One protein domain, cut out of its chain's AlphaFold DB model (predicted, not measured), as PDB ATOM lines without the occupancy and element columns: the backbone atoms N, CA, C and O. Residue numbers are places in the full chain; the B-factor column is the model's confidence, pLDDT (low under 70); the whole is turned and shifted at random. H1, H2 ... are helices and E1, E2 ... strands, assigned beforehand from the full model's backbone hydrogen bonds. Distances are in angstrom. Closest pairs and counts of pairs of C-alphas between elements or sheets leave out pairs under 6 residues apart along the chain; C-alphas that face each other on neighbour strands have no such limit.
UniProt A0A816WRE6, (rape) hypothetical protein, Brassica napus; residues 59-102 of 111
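What this domain is: This is residues 59 to 102 of the 111 residues of the protein "(rape) hypothetical protein" of Brassica napus (UniProt A0A816WRE6). A short antiparallel hairpin, E1 and E2, lies at one end of this small domain, and E2 leads straight into H2, the longest helix, on which H1 and H3 pack to make a small cluster of three helices. The hairpin's turn, residues 72 to 77, sticks out at one end of the long axis, and the link after H2 makes the other end, from which the chain folds back through H3. The printed part has 44 residues with three named helices and two named strands, in the order H1, E1, E2, H2, H3; the sheet's order is E1 - E2, antiparallel, and the class is mixed, helices and strands. The whole is only just compact, close to loose, with a radius of gyration of the C-alphas of 10.8 A, and its C-alphas span 31 by 23 by 16 A.

How they stand to each other: Begin at the sheet, where E1, residues 69 to 71, and E2, residues 78 to 80, form a hairpin of antiparallel neighbour strands, with 155 degrees between their directions. Look at C-alphas 71 and 78, which face each other at 5.0 A. Across the pair, N 79 and O 70 are 3.2 A apart and N 70 and O 79 are 3.4 A apart, both within hydrogen-bond range. From E2 a tight link with no residue between leads to H2, residues 81 to 89; the closest C-alphas of E1 and H2 are those of Ile 69 and Leu 81, 6.3 A apart. H1, residues 59 to 64, touches H2, and their closest C-alphas, those of Pro 60 and Val 82, are 7.0 A apart. The lines of H1 and H2 are about perpendicular, at 75 degrees. H3, residues 95 to 98, touches H2, and their closest C-alphas, those of Leu 88 and Val 95, are 5.7 A apart. H1 and H3 are close but not clearly touching, with the C-alphas of Cys 64 and Ala 98 closest at 5.5 A. H1 and E2 are apart, and H3 is apart from both strands. In H1 and H2 every O i to N i+4 pair is within hydrogen-bond range, while H3 is too short for such a pair and has its one O i to N i+3 pair within range.

Where its parts are: Find C-alpha 69 at (39.084, -30.227, 28.671), where E1 begins; residues 69 to 71 cover 6.6 A, and E2, residues 78 to 80, covers 6.3 A. H2 begins at C-alpha 81, at (37.663, -27.783, 34.290), and residues 81 to 89 run 12.3 A. H1, residues 59 to 64, covers 8.4 A, and H3, residues 95 to 98, covers 5.2 A and ends at C-alpha 98, at (29.424, -27.028, 39.646).

The domain as a whole: The two C-alphas farthest apart are those of Gly 75 and Val 92, 31.3 A. The printed part has no cut; the links H1 to E1, E2 to H2 and H2 to H3 are tight, E1 to E2 is short, and no link is long. The mean pLDDT of the printed part is 74.5, and the model's confidence is low, under 70, in residues 70 to 79 and 90 to 95.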
ATOM      1  N   ILE A  59      38.162 -36.336  39.654       88.69
ATOM      2  CA  ILE A  59      37.156 -35.971  40.664       88.69
ATOM      3  C   ILE A  59      36.159 -34.924  40.127       88.69
ATOM      4  O   ILE A  59      34.971 -35.241  40.064       88.69
ATOM      5  N   PRO A  60      36.577 -33.710  39.706       86.50
ATOM      6  CA  PRO A  60      35.655 -32.726  39.146       86.50
ATOM      7  C   PRO A  60      35.019 -33.181  37.829       86.50
ATOM      8  O   PRO A  60      33.879 -32.816  37.563       86.50
ATOM      9  N   GLU A  61      35.695 -33.997  37.015       87.75
ATOM     10  CA  GLU A  61      35.102 -34.552  35.789       87.75
ATOM     11  C   GLU A  61      33.879 -35.433  36.093       87.75
ATOM     12  O   GLU A  61      32.835 -35.295  35.451       87.75
ATOM     13  N   VAL A  62      33.964 -36.272  37.130       89.19
ATOM     14  CA  VAL A  62      32.855 -37.127  37.574       89.19
ATOM     15  C   VAL A  62      31.776 -36.327  38.305       89.19
ATOM     16  O   VAL A  62      30.596 -36.516  38.019       89.19
ATOM     17  N   THR A  63      32.141 -35.423  39.220       88.12
ATOM     18  CA  THR A  63      31.151 -34.684  40.028       88.12
ATOM     19  C   THR A  63      30.419 -33.599  39.241       88.12
ATOM     20  O   THR A  63      29.243 -33.349  39.500       88.12
ATOM     21  N   CYS A  64      31.084 -32.972  38.265       87.19
ATOM     22  CA  CYS A  64      30.479 -31.956  37.401       87.19
ATOM     23  C   CYS A  64      29.840 -32.559  36.141       87.19
ATOM     24  O   CYS A  64      29.092 -31.870  35.446       87.19
ATOM     25  N   GLY A  65      30.168 -33.810  35.795       86.88
ATOM     26  CA  GLY A  65      29.703 -34.464  34.569       86.88
ATOM     27  C   GLY A  65      30.226 -33.818  33.280       86.88
ATOM     28  O   GLY A  65      29.606 -33.957  32.223       86.88
ATOM     29  N   LYS A  66      31.341 -33.084  33.361       85.12
ATOM     30  CA  LYS A  66      31.960 -32.325  32.263       85.12
ATOM     31  C   LYS A  66      33.339 -32.897  31.961       85.12
ATOM     32  O   LYS A  66      34.037 -33.321  32.872       85.12
ATOM     33  N   ARG A  67      33.765 -32.854  30.697       83.56
ATOM     34  CA  ARG A  67      35.121 -33.290  30.325       83.56
ATOM     35  C   ARG A  67      36.163 -32.353  30.935       83.56
ATOM     36  O   ARG A  67      35.963 -31.140  30.936       83.56
ATOM     37  N   ALA A  68      37.297 -32.900  31.374       79.88
ATOM     38  CA  ALA A  68      38.398 -32.115  31.952       79.88
ATOM     39  C   ALA A  68      38.903 -30.982  31.032       79.88
ATOM     40  O   ALA A  68      39.321 -29.920  31.500       79.88
ATOM     41  N   ILE A  69      38.837 -31.215  29.718       79.38
ATOM     42  CA  ILE A  69      39.084 -30.227  28.671       79.38
ATOM     43  C   ILE A  69      37.829 -30.180  27.813       79.38
ATOM     44  O   ILE A  69      37.544 -31.141  27.089       79.38
ATOM     45  N   ASP A  70      37.109 -29.069  27.865       67.44
ATOM     46  CA  ASP A  70      36.007 -28.831  26.942       67.44
ATOM     47  C   ASP A  70      36.428 -27.815  25.878       67.44
ATOM     48  O   ASP A  70      37.121 -26.830  26.162       67.44
ATOM     49  N   LYS A  71      36.055 -28.093  24.629       62.25
ATOM     50  CA  LYS A  71      36.246 -27.160  23.517       62.25
ATOM     51  C   LYS A  71      34.915 -26.458  23.329       62.25
ATOM     52  O   LYS A  71      33.950 -27.106  22.933       62.25
ATOM     53  N   GLU A  72      34.862 -25.155  23.599       58.81
ATOM     54  CA  GLU A  72      33.653 -24.393  23.293       58.81
ATOM     55  C   GLU A  72      33.287 -24.567  21.804       58.81
ATOM     56  O   GLU A  72      34.188 -24.607  20.956       58.81
ATOM     57  N   PRO A  73      31.989 -24.670  21.465       55.94
ATOM     58  CA  PRO A  73      31.530 -24.885  20.090       55.94
ATOM     59  C   PRO A  73      31.997 -23.796  19.106       55.94
ATOM     60  O   PRO A  73      32.072 -24.049  17.908       55.94
ATOM     61  N   GLU A  74      32.383 -22.618  19.606       58.78
ATOM     62  CA  GLU A  74      32.925 -21.492  18.827       58.78
ATOM     63  C   GLU A  74      34.466 -21.498  18.711       58.78
ATOM     64  O   GLU A  74      35.067 -20.601  18.121       58.78
ATOM     65  N   GLY A  75      35.129 -22.549  19.201       50.84
ATOM     66  CA  GLY A  75      36.455 -22.970  18.739       50.84
ATOM     67  C   GLY A  75      37.665 -22.168  19.228       50.84
ATOM     68  O   GLY A  75      38.780 -22.491  18.822       50.84
ATOM     69  N   GLN A  76      37.502 -21.164  20.094       52.06
ATOM     70  CA  GLN A  76      38.622 -20.291  20.487       52.06
ATOM     71  C   GLN A  76      39.115 -20.466  21.926       52.06
ATOM     72  O   GLN A  76      40.241 -20.068  22.226       52.06
ATOM     73  N   LYS A  77      38.341 -21.102  22.815       54.44
ATOM     74  CA  LYS A  77      38.725 -21.267  24.220       54.44
ATOM     75  C   LYS A  77      38.638 -22.727  24.649       54.44
ATOM     76  O   LYS A  77      37.585 -23.353  24.584       54.44
ATOM     77  N   THR A  78      39.776 -23.271  25.073       59.91
ATOM     78  CA  THR A  78      39.811 -24.513  25.847       59.91
ATOM     79  C   THR A  78      39.604 -24.125  27.303       59.91
ATOM     80  O   THR A  78      40.384 -23.348  27.857       59.91
ATOM     81  N   VAL A  79      38.516 -24.589  27.910       65.75
ATOM     82  CA  VAL A  79      38.269 -24.342  29.333       65.75
ATOM     83  C   VAL A  79      38.807 -25.538  30.104       65.75
ATOM     84  O   VAL A  79      38.380 -26.670  29.884       65.75
ATOM     85  N   ASN A  80      39.777 -25.282  30.984       80.12
ATOM     86  CA  ASN A  80      40.270 -26.275  31.926       80.12
ATOM     87  C   ASN A  80      39.274 -26.372  33.088       80.12
ATOM     88  O   ASN A  80      39.049 -25.389  33.802       80.12
ATOM     89  N   LEU A  81      38.678 -27.552  33.265       83.00
ATOM     90  CA  LEU A  81      37.663 -27.783  34.290       83.00
ATOM     91  C   LEU A  81      38.200 -27.522  35.703       83.00
ATOM     92  O   LEU A  81      37.488 -26.959  36.531       83.00
ATOM     93  N   VAL A  82      39.462 -27.866  35.971       82.88
ATOM     94  CA  VAL A  82      40.092 -27.655  37.279       82.88
ATOM     95  C   VAL A  82      40.231 -26.167  37.584       82.88
ATOM     96  O   VAL A  82      39.864 -25.746  38.675       82.88
ATOM     97  N   ASP A  83      40.687 -25.352  36.626       82.38
ATOM     98  CA  ASP A  83      40.773 -23.891  36.803       82.38
ATOM     99  C   ASP A  83      39.379 -23.278  37.019       82.38
ATOM    100  O   ASP A  83      39.184 -22.418  37.878       82.38
ATOM    101  N   TRP A  84      38.368 -23.767  36.297       81.62
ATOM    102  CA  TRP A  84      36.991 -23.319  36.489       81.62
ATOM    103  C   TRP A  84      36.459 -23.643  37.895       81.62
ATOM    104  O   TRP A  84      35.987 -22.736  38.583       81.62
ATOM    105  N   VAL A  85      36.600 -24.888  38.365       82.56
ATOM    106  CA  VAL A  85      36.197 -25.284  39.728       82.56
ATOM    107  C   VAL A  85      37.010 -24.532  40.787       82.56
ATOM    108  O   VAL A  85      36.451 -24.081  41.787       82.56
ATOM    109  N   TRP A  86      38.306 -24.311  40.559       82.94
ATOM    110  CA  TRP A  86      39.178 -23.565  41.470       82.94
ATOM    111  C   TRP A  86      38.723 -22.111  41.662       82.94
ATOM    112  O   TRP A  86      38.674 -21.591  42.783       82.94
ATOM    113  N   ARG A  87      38.310 -21.446  40.577       80.50
ATOM    114  CA  ARG A  87      37.726 -20.098  40.640       80.50
ATOM    115  C   ARG A  87      36.405 -20.080  41.407       80.50
ATOM    116  O   ARG A  87      36.153 -19.128  42.141       80.50
ATOM    117  N   LEU A  88      35.588 -21.129  41.283       76.38
ATOM    118  CA  LEU A  88      34.343 -21.265  42.048       76.38
ATOM    119  C   LEU A  88      34.597 -21.508  43.536       76.38
ATOM    120  O   LEU A  88      33.866 -20.969  44.361       76.38
ATOM    121  N   HIS A  89      35.648 -22.253  43.883       70.88
ATOM    122  CA  HIS A  89      36.047 -22.488  45.273       70.88
ATOM    123  C   HIS A  89      36.426 -21.190  46.007       70.88
ATOM    124  O   HIS A  89      36.184 -21.052  47.203       70.88
ATOM    125  N   SER A  90      36.971 -20.204  45.287       66.69
ATOM    126  CA  SER A  90      37.354 -18.906  45.862       66.69
ATOM    127  C   SER A  90      36.142 -18.054  46.283       66.69
ATOM    128  O   SER A  90      36.280 -17.124  47.076       66.69
ATOM    129  N   GLY A  91      34.947 -18.372  45.774       62.31
ATOM    130  CA  GLY A  91      33.676 -17.802  46.209       62.31
ATOM    131  C   GLY A  91      32.989 -18.733  47.203       62.31
ATOM    132  O   GLY A  91      32.542 -19.820  46.840       62.31
ATOM    133  N   VAL A  92      32.872 -18.304  48.460       53.38
ATOM    134  CA  VAL A  92      32.192 -19.046  49.532       53.38
ATOM    135  C   VAL A  92      30.833 -19.573  49.028       53.38
ATOM    136  O   VAL A  92      29.948 -18.788  48.694       53.38
ATOM    137  N   ARG A  93      30.688 -20.910  48.972       54.78
ATOM    138  CA  ARG A  93      29.475 -21.699  48.632       54.78
ATOM    139  C   ARG A  93      29.080 -21.880  47.154       54.78
ATOM    140  O   ARG A  93      27.994 -22.392  46.897       54.78
ATOM    141  N   VAL A  94      29.917 -21.549  46.165       65.06
ATOM    142  CA  VAL A  94      29.518 -21.699  44.739       65.06
ATOM    143  C   VAL A  94      29.856 -23.075  44.137       65.06
ATOM    144  O   VAL A  94      29.364 -23.404  43.063       65.06
ATOM    145  N   VAL A  95      30.614 -23.927  44.835       68.81
ATOM    146  CA  VAL A  95      31.015 -25.255  44.322       68.81
ATOM    147  C   VAL A  95      29.813 -26.179  44.074       68.81
ATOM    148  O   VAL A  95      29.827 -26.937  43.114       68.81
ATOM    149  N   VAL A  96      28.722 -26.048  44.838       72.50
ATOM    150  CA  VAL A  96      27.479 -26.814  44.600       72.50
ATOM    151  C   VAL A  96      26.880 -26.513  43.218       72.50
ATOM    152  O   VAL A  96      26.300 -27.390  42.590       72.50
ATOM    153  N   LYS A  97      27.091 -25.304  42.671       74.12
ATOM    154  CA  LYS A  97      26.655 -24.969  41.301       74.12
ATOM    155  C   LYS A  97      27.464 -25.682  40.218       74.12
ATOM    156  O   LYS A  97      27.065 -25.648  39.059       74.12
ATOM    157  N   ALA A  98      28.614 -26.253  40.571       80.19
ATOM    158  CA  ALA A  98      29.424 -27.028  39.646       80.19
ATOM    159  C   ALA A  98      28.927 -28.469  39.492       80.19
ATOM    160  O   ALA A  98      29.293 -29.118  38.517       80.19
ATOM    161  N   VAL A  99      28.106 -28.952  40.431       86.62
ATOM    162  CA  VAL A  99      27.610 -30.329  40.451       86.62
ATOM    163  C   VAL A  99      26.751 -30.608  39.219       86.62
ATOM    164  O   VAL A  99      25.988 -29.755  38.766       86.62
ATOM    165  N   ASP A 100      26.890 -31.816  38.675       87.56
ATOM    166  CA  ASP A 100      26.163 -32.268  37.493       87.56
ATOM    167  C   ASP A 100      24.644 -32.105  37.666       87.56
ATOM    168  O   ASP A 100      24.017 -32.718  38.535       87.56
ATOM    169  N   GLU A 101      24.028 -31.317  36.784       86.69
ATOM    170  CA  GLU A 101      22.587 -31.047  36.773       86.69
ATOM    171  C   GLU A 101      21.747 -32.333  36.662       86.69
ATOM    172  O   GLU A 101      20.607 -32.387  37.135       86.69
ATOM    173  N   ARG A 102      22.314 -33.404  36.086       88.06
ATOM    174  CA  ARG A 102      21.660 -34.715  35.962       88.06
ATOM    175  C   ARG A 102      21.441 -35.397  37.309       88.06
ATOM    176  O   ARG A 102      20.539 -36.229  37.399       88.06
TER     177      ARG A 102